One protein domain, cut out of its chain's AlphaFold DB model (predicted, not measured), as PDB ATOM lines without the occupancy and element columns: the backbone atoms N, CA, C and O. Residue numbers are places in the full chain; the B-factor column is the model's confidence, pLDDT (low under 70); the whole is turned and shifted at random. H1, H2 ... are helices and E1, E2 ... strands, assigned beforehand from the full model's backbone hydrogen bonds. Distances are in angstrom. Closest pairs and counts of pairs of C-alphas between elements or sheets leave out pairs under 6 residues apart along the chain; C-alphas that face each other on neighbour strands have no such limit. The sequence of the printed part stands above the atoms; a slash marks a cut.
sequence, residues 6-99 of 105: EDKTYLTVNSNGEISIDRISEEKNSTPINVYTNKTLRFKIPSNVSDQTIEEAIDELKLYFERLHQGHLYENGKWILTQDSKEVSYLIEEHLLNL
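What this domain is: This is residues 6 to 99 of the 105 residues of an uncharacterized protein of Leptospira noguchii (UniProt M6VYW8). A strongly twisted sheet of three strands, E2, E1 and E3, is covered on one face by three helices, with the longest, H3, running along the edge strand E3, and H1 and H2, which follow each other in the chain, lying toward E1 and E2. A small hairpin of E4 and E5 lies at one end of the whole, far from the mean of the C-alphas. The printed part has 94 residues, with five named strands and three named helices in the order E1, E2, E3, H1, H2, E4, E5, H3; the larger sheet has the order E2, E1, E3 and is antiparallel, as is the pair E4 and E5, and the class is mixed, helices and strands. It is compact, with a radius of gyration of the C-alphas of 13.1 A, and spans 38 by 29 by 19 A.

How they stand to each other: Start at E1, residues 6 to 14, the inner strand, which bends by 51 degrees at residue 11. E2, residues 19 to 27, forms a hairpin with it: look for N 10 and O 22, 2.8 A apart and within hydrogen-bond range. On the other side of E1 is E3, residues 40 to 45, antiparallel at 137 degrees, with N 11 and O 43 at 2.9 A. The helices make two layers with this sheet, a layer of helices on one face of a layer of strands. H3, residues 83 to 97, is over E3 at a height over the sheet of 8.7 A and runs along the strands, at 23 degrees to E3 on the local plane; their closest C-alphas are those of Ile 45 and Leu 96, 5.7 A apart. H2, residues 62 to 70, is on the sheet too and touches H3, the closest C-alphas being those of Leu 68 and Ser 85 at 4.7 A, with a shallow tilt of 34.7 degrees, only just short of steep, opposite ways. H1, residues 51 to 60, is on the sheet and close to H3 but not clearly touching, the closest C-alphas being those of Ala 57 and Leu 96 at 7.4 A; H1 and H2 meet only through their link. The hairpin of E4, residues 72 to 75, and E5, residues 78 to 81, has N 73 and O 80 at 2.9 A; E4 and E5 are apart from E1, E2 and E3. In H1, H2 and H3 every O i to N i+4 pair is within hydrogen-bond range.

Where its parts are: Find C-alpha 6 at (155.414, 92.790, 105.653); from there E1 runs 23.9 A to C-alpha 14. E2 is 24.3 A long and E3 15.9 A. H1 measures 14.4 A, H2 12.5 A, E4 9.7 A and E5 10.2 A. Find C-alpha 83 at (148.649, 123.473, 115.495), where H3 begins; it runs 21.4 A to C-alpha 97 at (158.712, 109.694, 102.612).

The domain as a whole: Look at Asn 48 and Asn 76 for the two C-alphas farthest apart, at 40.2 A. The printed part has no cut. The link from E2 to E3, residues 28 to 39, is long, and the other links are tight. The mean pLDDT of the printed part is 84.6, and residues 28 to 38 are under 70.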
ATOM      1  N   GLU A   6     154.302  92.025 106.206       79.00
ATOM      2  CA  GLU A   6     155.414  92.790 105.653       79.00
ATOM      3  C   GLU A   6     156.058  93.588 106.785       79.00
ATOM      4  O   GLU A   6     155.363  94.190 107.609       79.00
ATOM      5  N   ASP A   7     157.387  93.592 106.821       81.38
ATOM      6  CA  ASP A   7     158.126  94.417 107.765       81.38
ATOM      7  C   ASP A   7     158.109  95.873 107.299       81.38
ATOM      8  O   ASP A   7     158.484  96.201 106.170       81.38
ATOM      9  N   LYS A   8     157.655  96.756 108.187       83.94
ATOM     10  CA  LYS A   8     157.621  98.202 107.972       83.94
ATOM     11  C   LYS A   8     158.531  98.887 108.980       83.94
ATOM     12  O   LYS A   8     158.538  98.538 110.162       83.94
ATOM     13  N   THR A   9     159.270  99.883 108.505       88.06
ATOM     14  CA  THR A   9     160.151 100.707 109.335       88.06
ATOM     15  C   THR A   9     159.457 102.021 109.669       88.06
ATOM     16  O   THR A   9     158.863 102.667 108.801       88.06
ATOM     17  N   TYR A  10     159.542 102.417 110.932       88.50
ATOM     18  CA  TYR A  10     158.979 103.652 111.448       88.50
ATOM     19  C   TYR A  10     160.032 104.433 112.221       88.50
ATOM     20  O   TYR A  10     160.796 103.853 112.991       88.50
ATOM     21  N   LEU A  11     160.009 105.754 112.067       89.75
ATOM     22  CA  LEU A  11     160.602 106.649 113.044       89.75
ATOM     23  C   LEU A  11     159.565 106.946 114.122       89.75
ATOM     24  O   LEU A  11     158.486 107.469 113.837       89.75
ATOM     25  N   THR A  12     159.889 106.625 115.360       89.06
ATOM     26  CA  THR A  12     159.010 106.801 116.507       89.06
ATOM     27  C   THR A  12     159.508 107.957 117.357       89.06
ATOM     28  O   THR A  12     160.678 108.003 117.712       89.06
ATOM     29  N   VAL A  13     158.611 108.876 117.715       88.19
ATOM     30  CA  VAL A  13     158.908 110.013 118.596       88.19
ATOM     31  C   VAL A  13     157.896 110.040 119.725       88.19
ATOM     32  O   VAL A  13     156.693 110.171 119.488       88.19
ATOM     33  N   ASN A  14     158.347 109.909 120.968       87.06
ATOM     34  CA  ASN A  14     157.441 109.960 122.113       87.06
ATOM     35  C   ASN A  14     157.279 111.380 122.689       87.06
ATOM     36  O   ASN A  14     157.997 112.308 122.329       87.06
ATOM     37  N   SER A  15     156.321 111.576 123.596       82.38
ATOM     38  CA  SER A  15     156.058 112.877 124.230       82.38
ATOM     39  C   SER A  15     157.202 113.384 125.101       82.38
ATOM     40  O   SER A  15     157.178 114.552 125.464       82.38
ATOM     41  N   ASN A  16     158.190 112.550 125.436       84.56
ATOM     42  CA  ASN A  16     159.418 112.990 126.101       84.56
ATOM     43  C   ASN A  16     160.474 113.487 125.095       84.56
ATOM     44  O   ASN A  16     161.550 113.898 125.514       84.56
ATOM     45  N   GLY A  17     160.187 113.426 123.790       82.81
ATOM     46  CA  GLY A  17     161.125 113.770 122.725       82.81
ATOM     47  C   GLY A  17     162.123 112.658 122.401       82.81
ATOM     48  O   GLY A  17     163.050 112.893 121.635       82.81
ATOM     49  N   GLU A  18     161.958 111.456 122.963       90.19
ATOM     50  CA  GLU A  18     162.828 110.324 122.639       90.19
ATOM     51  C   GLU A  18     162.484 109.803 121.244       90.19
ATOM     52  O   GLU A  18     161.308 109.571 120.935       90.19
ATOM     53  N   ILE A  19     163.523 109.622 120.429       90.12
ATOM     54  CA  ILE A  19     163.441 109.162 119.046       90.12
ATOM     55  C   ILE A  19     163.978 107.729 118.977       90.12
ATOM     56  O   ILE A  19     165.022 107.431 119.559       90.12
ATOM     57  N   SER A  20     163.279 106.843 118.273       89.81
ATOM     58  CA  SER A  20     163.736 105.479 117.991       89.81
ATOM     59  C   SER A  20     163.329 105.026 116.593       89.81
ATOM     60  O   SER A  20     162.357 105.521 116.025       89.81
ATOM     61  N   ILE A  21     164.059 104.057 116.043       89.62
ATOM     62  CA  ILE A  21     163.703 103.381 114.793       89.62
ATOM     63  C   ILE A  21     163.062 102.039 115.150       89.62
ATOM     64  O   ILE A  21     163.719 101.160 115.709       89.62
ATOM     65  N   ASP A  22     161.785 101.875 114.814       87.31
ATOM     66  CA  ASP A  22     161.026 100.653 115.072       87.31
ATOM     67  C   ASP A  22     160.790  99.877 113.772       87.31
ATOM     68  O   ASP A  22     160.357 100.436 112.764       87.31
ATOM     69  N   ARG A  23     161.015  98.558 113.802       86.06
ATOM     70  CA  ARG A  23     160.668  97.634 112.712       86.06
ATOM     71  C   ARG A  23     159.517  96.749 113.171       86.06
ATOM     72  O   ARG A  23     159.659  96.009 114.144       86.06
ATOM     73  N   ILE A  24     158.369  96.866 112.513       83.12
ATOM     74  CA  ILE A  24     157.124  96.206 112.915       83.12
ATOM     75  C   ILE A  24     156.620  95.357 111.751       83.12
ATOM     76  O   ILE A  24     156.409  95.875 110.655       83.12
ATOM     77  N   SER A  25     156.387  94.067 111.997       81.56
ATOM     78  CA  SER A  25     155.706  93.188 111.044       81.56
ATOM     79  C   SER A  25     154.203  93.465 111.087       81.56
ATOM     80  O   SER A  25     153.539  93.174 112.084       81.56
ATOM     81  N   GLU A  26     153.651  94.016 110.009       77.62
ATOM     82  CA  GLU A  26     152.226  94.340 109.902       77.62
ATOM     83  C   GLU A  26     151.595  93.655 108.682       77.62
ATOM     84  O   GLU A  26     152.273  93.318 107.714       77.62
ATOM     85  N   GLU A  27     150.276  93.443 108.687       76.38
ATOM     86  CA  GLU A  27     149.588  92.912 107.504       76.38
ATOM     87  C   GLU A  27     149.734  93.880 106.319       76.38
ATOM     88  O   GLU A  27     149.620  95.096 106.494       76.38
ATOM     89  N   LYS A  28     149.926  93.363 105.100       62.25
ATOM     90  CA  LYS A  28     150.143  94.160 103.872       62.25
ATOM     91  C   LYS A  28     149.158  95.329 103.681       62.25
ATOM     92  O   LYS A  28     149.544  96.407 103.242       62.25
ATOM     93  N   ASN A  29     147.896  95.139 104.074       56.19
ATOM     94  CA  ASN A  29     146.823  96.136 103.946       56.19
ATOM     95  C   ASN A  29     146.407  96.773 105.283       56.19
ATOM     96  O   ASN A  29     145.350  97.397 105.364       56.19
ATOM     97  N   SER A  30     147.203  96.598 106.338       48.50
ATOM     98  CA  SER A  30     146.987  97.317 107.591       48.50
ATOM     99  C   SER A  30     147.200  98.810 107.358       48.50
ATOM    100  O   SER A  30     148.228  99.248 106.824       48.50
ATOM    101  N   THR A  31     146.205  99.601 107.753       53.25
ATOM    102  CA  THR A  31     146.395 101.033 107.953       53.25
ATOM    103  C   THR A  31     147.510 101.183 108.985       53.25
ATOM    104  O   THR A  31     147.412 100.526 110.027       53.25
ATOM    105  N   PRO A  32     148.544 102.010 108.739       53.00
ATOM    106  CA  PRO A  32     149.504 102.343 109.781       53.00
ATOM    107  C   PRO A  32     148.704 102.750 111.012       53.00
ATOM    108  O   PRO A  32     147.738 103.513 110.879       53.00
ATOM    109  N   ILE A  33     149.031 102.203 112.184       50.75
ATOM    110  CA  ILE A  33     148.385 102.663 113.413       50.75
ATOM    111  C   ILE A  33     148.753 104.139 113.540       50.75
ATOM    112  O   ILE A  33     149.856 104.487 113.949       50.75
ATOM    113  N   ASN A  34     147.819 104.996 113.137       46.66
ATOM    114  CA  ASN A  34     147.922 106.438 113.212       46.66
ATOM    115  C   ASN A  34     147.852 106.807 114.684       46.66
ATOM    116  O   ASN A  34     146.780 107.053 115.237       46.66
ATOM    117  N   VAL A  35     149.001 106.805 115.348       49.88
ATOM    118  CA  VAL A  35     149.092 107.132 116.767       49.88
ATOM    119  C   VAL A  35     149.090 108.655 116.983       49.88
ATOM    120  O   VAL A  35     149.752 109.173 117.870       49.88
ATOM    121  N   TYR A  36     148.295 109.405 116.217       49.66
ATOM    122  CA  TYR A  36     148.113 110.856 116.384       49.66
ATOM    123  C   TYR A  36     147.401 111.242 117.703       49.66
ATOM    124  O   TYR A  36     147.059 112.403 117.917       49.66
ATOM    125  N   THR A  37     147.138 110.271 118.585       50.06
ATOM    126  CA  THR A  37     146.351 110.416 119.818       50.06
ATOM    127  C   THR A  37     147.001 109.820 121.070       50.06
ATOM    128  O   THR A  37     146.391 109.891 122.136       50.06
ATOM    129  N   ASN A  38     148.219 109.268 120.999       63.06
ATOM    130  CA  ASN A  38     148.924 108.798 122.198       63.06
ATOM    131  C   ASN A  38     150.244 109.530 122.407       63.06
ATOM    132  O   ASN A  38     150.730 110.254 121.547       63.06
ATOM    133  N   LYS A  39     150.849 109.233 123.558       75.06
ATOM    134  CA  LYS A  39     152.197 109.597 124.003       75.06
ATOM    135  C   LYS A  39     153.323 109.350 122.971       75.06
ATOM    136  O   LYS A  39     154.488 109.567 123.267       75.06
ATOM    137  N   THR A  40     153.017 108.829 121.791       83.88
ATOM    138  CA  THR A  40     153.967 108.375 120.788       83.88
ATOM    139  C   THR A  40     153.417 108.665 119.406       83.88
ATOM    140  O   THR A  40     152.311 108.239 119.105       83.88
ATOM    141  N   LEU A  41     154.203 109.341 118.576       85.56
ATOM    142  CA  LEU A  41     153.979 109.541 117.151       85.56
ATOM    143  C   LEU A  41     154.861 108.567 116.370       85.56
ATOM    144  O   LEU A  41     155.967 108.250 116.808       85.56
ATOM    145  N   ARG A  42     154.369 108.085 115.229       86.94
ATOM    146  CA  ARG A  42     155.098 107.170 114.345       86.94
ATOM    147  C   ARG A  42     155.022 107.682 112.918       86.94
ATOM    148  O   ARG A  42     153.923 107.852 112.400       86.94
ATOM    149  N   PHE A  43     156.177 107.876 112.301       88.62
ATOM    150  CA  PHE A  43     156.324 108.319 110.924       88.62
ATOM    151  C   PHE A  43     156.815 107.154 110.078       88.62
ATOM    152  O   PHE A  43     157.795 106.497 110.427       88.62
ATOM    153  N   LYS A  44     156.115 106.861 108.983       88.50
ATOM    154  CA  LYS A  44     156.487 105.755 108.102       88.50
ATOM    155  C   LYS A  44     157.735 106.122 107.301       88.50
ATOM    156  O   LYS A  44     157.768 107.176 106.677       88.50
ATOM    157  N   ILE A  45     158.706 105.216 107.263       89.81
ATOM    158  CA  ILE A  45     159.877 105.319 106.388       89.81
ATOM    159  C   ILE A  45     159.658 104.387 105.184       89.81
ATOM    160  O   ILE A  45     159.130 103.280 105.362       89.81
ATOM    161  N   PRO A  46     160.002 104.804 103.949       88.31
ATOM    162  CA  PRO A  46     159.989 103.918 102.795       88.31
ATOM    163  C   PRO A  46     160.803 102.641 103.039       88.31
ATOM    164  O   PRO A  46     161.804 102.629 103.755       88.31
ATOM    165  N   SER A  47     160.370 101.540 102.433       82.69
ATOM    166  CA  SER A  47     161.154 100.305 102.438       82.69
ATOM    167  C   SER A  47     162.474 100.519 101.689       82.69
ATOM    168  O   SER A  47     162.513 101.278 100.722       82.69
ATOM    169  N   ASN A  48     163.529  99.814 102.107       85.31
ATOM    170  CA  ASN A  48     164.866  99.859 101.498       85.31
ATOM    171  C   ASN A  48     165.595 101.212 101.622       85.31
ATOM    172  O   ASN A  48     166.450 101.527 100.801       85.31
ATOM    173  N   VAL A  49     165.276 102.016 102.635       88.62
ATOM    174  CA  VAL A  49     166.150 103.123 103.056       88.62
ATOM    175  C   VAL A  49     167.233 102.554 103.975       88.62
ATOM    176  O   VAL A  49     166.921 101.758 104.865       88.62
ATOM    177  N   SER A  50     168.495 102.939 103.758       89.81
ATOM    178  CA  SER A  50     169.613 102.479 104.590       89.81
ATOM    179  C   SER A  50     169.529 103.053 106.010       89.81
ATOM    180  O   SER A  50     169.099 104.193 106.199       89.81
ATOM    181  N   ASP A  51     169.991 102.302 107.014       88.56
ATOM    182  CA  ASP A  51     170.022 102.786 108.405       88.56
ATOM    183  C   ASP A  51     170.846 104.080 108.538       88.56
ATOM    184  O   ASP A  51     170.455 104.980 109.273       88.56
ATOM    185  N   GLN A  52     171.935 104.221 107.770       91.25
ATOM    186  CA  GLN A  52     172.738 105.446 107.743       91.25
ATOM    187  C   GLN A  52     171.924 106.650 107.246       91.25
ATOM    188  O   GLN A  52     171.960 107.709 107.863       91.25
ATOM    189  N   THR A  53     171.166 106.487 106.161       93.75
ATOM    190  CA  THR A  53     170.306 107.547 105.616       93.75
ATOM    191  C   THR A  53     169.218 107.953 106.609       93.75
ATOM    192  O   THR A  53     168.866 109.128 106.687       93.75
ATOM    193  N   ILE A  54     168.685 107.003 107.383       92.31
ATOM    194  CA  ILE A  54     167.696 107.307 108.426       92.31
ATOM    195  C   ILE A  54     168.337 108.133 109.546       92.31
ATOM    196  O   ILE A  54     167.751 109.127 109.963       92.31
ATOM    197  N   GLU A  55     169.531 107.764 110.014       93.12
ATOM    198  CA  GLU A  55     170.258 108.519 111.047       93.12
ATOM    199  C   GLU A  55     170.613 109.942 110.578       93.12
ATOM    200  O   GLU A  55     170.390 110.908 111.306       93.12
ATOM    201  N   GLU A  56     171.071 110.100 109.331       94.81
ATOM    202  CA  GLU A  56     171.322 111.416 108.726       94.81
ATOM    203  C   GLU A  56     170.041 112.268 108.683       94.81
ATOM    204  O   GLU A  56     170.053 113.436 109.076       94.81
ATOM    205  N   ALA A  57     168.905 111.671 108.305       94.81
ATOM    206  CA  ALA A  57     167.612 112.350 108.321       94.81
ATOM    207  C   ALA A  57     167.166 112.747 109.739       94.81
ATOM    208  O   ALA A  57     166.556 113.803 109.921       94.81
ATOM    209  N   ILE A  58     167.464 111.934 110.763       94.38
ATOM    210  CA  ILE A  58     167.175 112.279 112.163       94.38
ATOM    211  C   ILE A  58     167.942 113.542 112.570       94.38
ATOM    212  O   ILE A  58     167.358 114.444 113.180       94.38
ATOM    213  N   ASP A  59     169.221 113.627 112.203       94.88
ATOM    214  CA  ASP A  59     170.062 114.790 112.481       94.88
ATOM    215  C   ASP A  59     169.578 116.045 111.736       94.88
ATOM    216  O   ASP A  59     169.475 117.119 112.340       94.88
ATOM    217  N   GLU A  60     169.203 115.923 110.458       95.19
ATOM    218  CA  GLU A  60     168.623 117.023 109.670       95.19
ATOM    219  C   GLU A  60     167.305 117.534 110.267       95.19
ATOM    220  O   GLU A  60     167.040 118.743 110.313       95.19
ATOM    221  N   LEU A  61     166.477 116.617 110.770       95.56
ATOM    222  CA  LEU A  61     165.160 116.918 111.318       95.56
ATOM    223  C   LEU A  61     165.179 117.302 112.807       95.56
ATOM    224  O   LEU A  61     164.126 117.608 113.369       95.56
ATOM    225  N   LYS A  62     166.347 117.362 113.457       94.12
ATOM    226  CA  LYS A  62     166.476 117.590 114.907       94.12
ATOM    227  C   LYS A  62     165.668 118.782 115.433       94.12
ATOM    228  O   LYS A  62     164.930 118.650 116.408       94.12
ATOM    229  N   LEU A  63     165.748 119.933 114.761       93.38
ATOM    230  CA  LEU A  63     165.001 121.139 115.149       93.38
ATOM    231  C   LEU A  63     163.482 120.962 115.012       93.38
ATOM    232  O   LEU A  63     162.709 121.533 115.783       93.38
ATOM    233  N   TYR A  64     163.040 120.164 114.039       94.00
ATOM    234  CA  TYR A  64     161.630 119.830 113.866       94.00
ATOM    235  C   TYR A  64     161.159 118.906 114.991       94.00
ATOM    236  O   TYR A  64     160.092 119.144 115.552       94.00
ATOM    237  N   PHE A  65     161.960 117.924 115.411       92.19
ATOM    238  CA  PHE A  65     161.617 117.082 116.561       92.19
ATOM    239  C   PHE A  65     161.545 117.863 117.874       92.19
ATOM    240  O   PHE A  65     160.634 117.630 118.667       92.19
ATOM    241  N   GLU A  66     162.436 118.832 118.089       91.50
ATOM    242  CA  GLU A  66     162.369 119.717 119.259       91.50
ATOM    243  C   GLU A  66     161.060 120.521 119.283       91.50
ATOM    244  O   GLU A  66     160.370 120.559 120.305       91.50
ATOM    245  N   ARG A  67     160.657 121.104 118.146       91.56
ATOM    246  CA  ARG A  67     159.374 121.823 118.015       91.56
ATOM    247  C   ARG A  67     158.162 120.903 118.162       91.56
ATOM    248  O   ARG A  67     157.160 121.276 118.776       91.56
ATOM    249  N   LEU A  68     158.246 119.693 117.616       90.94
ATOM    250  CA  LEU A  68     157.219 118.665 117.758       90.94
ATOM    251  C   LEU A  68     157.024 118.297 119.233       90.94
ATOM    252  O   LEU A  68     155.891 118.262 119.706       90.94
ATOM    253  N   HIS A  69     158.121 118.078 119.965       90.25
ATOM    254  CA  HIS A  69     158.107 117.776 121.395       90.25
ATOM    255  C   HIS A  69     157.510 118.926 122.216       90.25
ATOM    256  O   HIS A  69     156.624 118.691 123.036       90.25
ATOM    257  N   GLN A  70     157.926 120.171 121.960       90.62
ATOM    258  CA  GLN A  70     157.457 121.346 122.705       90.62
ATOM    259  C   GLN A  70     155.945 121.576 122.613       90.62
ATOM    260  O   GLN A  70     155.343 122.055 123.573       90.62
ATOM    261  N   GLY A  71     155.317 121.243 121.484       88.62
ATOM    262  CA  GLY A  71     153.864 121.344 121.342       88.62
ATOM    263  C   GLY A  71     153.129 120.009 121.451       88.62
ATOM    264  O   GLY A  71     151.961 119.938 121.063       88.62
ATOM    265  N   HIS A  72     153.767 118.977 122.008       89.00
ATOM    266  CA  HIS A  72     153.095 117.769 122.471       89.00
ATOM    267  C   HIS A  72     152.651 117.967 123.927       89.00
ATOM    268  O   HIS A  72     153.436 117.852 124.865       89.00
ATOM    269  N   LEU A  73     151.375 118.298 124.122       87.44
ATOM    270  CA  LEU A  73     150.827 118.727 125.410       87.44
ATOM    271  C   LEU A  73     149.902 117.667 126.007       87.44
ATOM    272  O   LEU A  73     149.226 116.941 125.279       87.44
ATOM    273  N   TYR A  74     149.830 117.607 127.336       87.50
ATOM    274  CA  TYR A  74     148.860 116.778 128.049       87.50
ATOM    275  C   TYR A  74     147.747 117.654 128.630       87.50
ATOM    276  O   TYR A  74     147.955 118.362 129.613       87.50
ATOM    277  N   GLU A  75     146.559 117.600 128.030       84.56
ATOM    278  CA  GLU A  75     145.401 118.409 128.420       84.56
ATOM    279  C   GLU A  75     144.142 117.545 128.526       84.56
ATOM    280  O   GLU A  75     143.884 116.682 127.689       84.56
ATOM    281  N   ASN A  76     143.306 117.790 129.541       84.94
ATOM    282  CA  ASN A  76     142.024 117.092 129.734       84.94
ATOM    283  C   ASN A  76     142.134 115.551 129.703       84.94
ATOM    284  O   ASN A  76     141.271 114.865 129.156       84.94
ATOM    285  N   GLY A  77     143.214 115.006 130.273       84.00
ATOM    286  CA  GLY A  77     143.438 113.563 130.366       84.00
ATOM    287  C   GLY A  77     143.969 112.902 129.088       84.00
ATOM    288  O   GLY A  77     144.105 111.680 129.059       84.00
ATOM    289  N   LYS A  78     144.284 113.675 128.042       84.56
ATOM    290  CA  LYS A  78     144.774 113.169 126.753       84.56
ATOM    291  C   LYS A  78     145.993 113.943 126.260       84.56
ATOM    292  O   LYS A  78     146.156 115.125 126.548       84.56
ATOM    293  N   TRP A  79     146.828 113.266 125.481       83.94
ATOM    294  CA  TRP A  79     147.896 113.912 124.727       83.94
ATOM    295  C   TRP A  79     147.320 114.563 123.470       83.94
ATOM    296  O   TRP A  79     146.477 113.977 122.786       83.94
ATOM    297  N   ILE A  80     147.748 115.788 123.190       85.56
ATOM    298  CA  ILE A  80     147.364 116.559 122.012       85.56
ATOM    299  C   ILE A  80     148.602 117.191 121.374       85.56
ATOM    300  O   ILE A  80     149.598 117.452 122.048       85.56
ATOM    301  N   LEU A  81     148.507 117.493 120.082       86.88
ATOM    302  CA  LEU A  81     149.472 118.337 119.384       86.88
ATOM    303  C   LEU A  81     148.896 119.735 119.175       86.88
ATOM    304  O   LEU A  81     147.742 119.879 118.746       86.88
ATOM    305  N   THR A  82     149.714 120.755 119.431       90.31
ATOM    306  CA  THR A  82     149.432 122.127 118.993       90.31
ATOM    307  C   THR A  82     149.332 122.200 117.467       90.31
ATOM    308  O   THR A  82     149.775 121.297 116.757       90.31
ATOM    309  N   GLN A  83     148.745 123.278 116.943       90.00
ATOM    310  CA  GLN A  83     148.649 123.473 115.495       90.00
ATOM    311  C   GLN A  83     150.035 123.534 114.828       90.00
ATOM    312  O   GLN A  83     150.239 122.863 113.823       90.00
ATOM    313  N   ASP A  84     150.994 124.238 115.441       90.56
ATOM    314  CA  ASP A  84     152.386 124.291 114.972       90.56
ATOM    315  C   ASP A  84     153.017 122.892 114.920       90.56
ATOM    316  O   ASP A  84     153.560 122.481 113.899       90.56
ATOM    317  N   SER A  85     152.869 122.099 115.985       90.31
ATOM    318  CA  SER A  85     153.428 120.743 116.029       90.31
ATOM    319  C   SER A  85     152.764 119.782 115.045       90.31
ATOM    320  O   SER A  85     153.425 118.864 114.567       90.31
ATOM    321  N   LYS A  86     151.486 119.980 114.701       90.00
ATOM    322  CA  LYS A  86     150.845 119.226 113.612       90.00
ATOM    323  C   LYS A  86     151.483 119.564 112.271       90.00
ATOM    324  O   LYS A  86     151.835 118.652 111.534       90.00
ATOM    325  N   GLU A  87     151.679 120.845 111.974       91.31
ATOM    326  CA  GLU A  87     152.343 121.293 110.743       91.31
ATOM    327  C   GLU A  87     153.767 120.741 110.646       91.31
ATOM    328  O   GLU A  87     154.139 120.152 109.634       91.31
ATOM    329  N   VAL A  88     154.520 120.814 111.742       92.56
ATOM    330  CA  VAL A  88     155.848 120.205 111.851       92.56
ATOM    331  C   VAL A  88     155.804 118.688 111.644       92.56
ATOM    332  O   VAL A  88     156.667 118.151 110.954       92.56
ATOM    333  N   SER A  89     154.797 117.989 112.180       91.06
ATOM    334  CA  SER A  89     154.651 116.542 111.975       91.06
ATOM    335  C   SER A  89     154.443 116.179 110.502       91.06
ATOM    336  O   SER A  89     155.013 115.192 110.045       91.06
ATOM    337  N   TYR A  90     153.717 117.004 109.741       91.38
ATOM    338  CA  TYR A  90     153.555 116.799 108.301       91.38
ATOM    339  C   TYR A  90     154.864 117.019 107.540       91.38
ATOM    340  O   TYR A  90     155.163 116.252 106.634       91.38
ATOM    341  N   LEU A  91     155.668 118.018 107.923       93.69
ATOM    342  CA  LEU A  91     156.975 118.263 107.299       93.69
ATOM    343  C   LEU A  91     157.960 117.115 107.553       93.69
ATOM    344  O   LEU A  91     158.688 116.715 106.650       93.69
ATOM    345  N   ILE A  92     157.960 116.567 108.772       93.56
ATOM    346  CA  ILE A  92     158.740 115.372 109.117       93.56
ATOM    347  C   ILE A  92     158.284 114.188 108.259       93.56
ATOM    348  O   ILE A  92     159.114 113.516 107.653       93.56
ATOM    349  N   GLU A  93     156.974 113.937 108.187       92.94
ATOM    350  CA  GLU A  93     156.416 112.839 107.392       92.94
ATOM    351  C   GLU A  93     156.771 112.978 105.906       92.94
ATOM    352  O   GLU A  93     157.254 112.025 105.297       92.94
ATOM    353  N   GLU A  94     156.600 114.169 105.331       92.56
ATOM    354  CA  GLU A  94     156.949 114.458 103.940       92.56
ATOM    355  C   GLU A  94     158.440 114.237 103.674       92.56
ATOM    356  O   GLU A  94     158.794 113.586 102.691       92.56
ATOM    357  N   HIS A  95     159.321 114.727 104.548       94.06
ATOM    358  CA  HIS A  95     160.762 114.535 104.393       94.06
ATOM    359  C   HIS A  95     161.137 113.045 104.416       94.06
ATOM    360  O   HIS A  95     161.819 112.567 103.511       94.06
ATOM    361  N   LEU A  96     160.630 112.290 105.396       92.94
ATOM    362  CA  LEU A  96     160.927 110.863 105.541       92.94
ATOM    363  C   LEU A  96     160.423 110.030 104.355       92.94
ATOM    364  O   LEU A  96     161.099 109.100 103.920       92.94
ATOM    365  N   LEU A  97     159.261 110.373 103.790       91.06
ATOM    366  CA  LEU A  97     158.712 109.694 102.612       91.06
ATOM    367  C   LEU A  97     159.516 109.947 101.327       91.06
ATOM    368  O   LEU A  97     159.385 109.170 100.381       91.06
ATOM    369  N   ASN A  98     160.338 110.997 101.295       92.25
ATOM    370  CA  ASN A  98     161.182 111.363 100.158       92.25
ATOM    371  C   ASN A  98     162.650 110.932 100.320       92.25
ATOM    372  O   ASN A  98     163.480 111.293  99.483       92.25
ATOM    373  N   LEU A  99     162.984 110.167 101.366       92.81
ATOM    374  CA  LEU A  99     164.341 109.655 101.543       92.81
ATOM    375  C   LEU A  99     164.767 108.769 100.364       92.81
ATOM    376  O   LEU A  99     163.940 108.041  99.800       92.81
TER     377      LEU A  99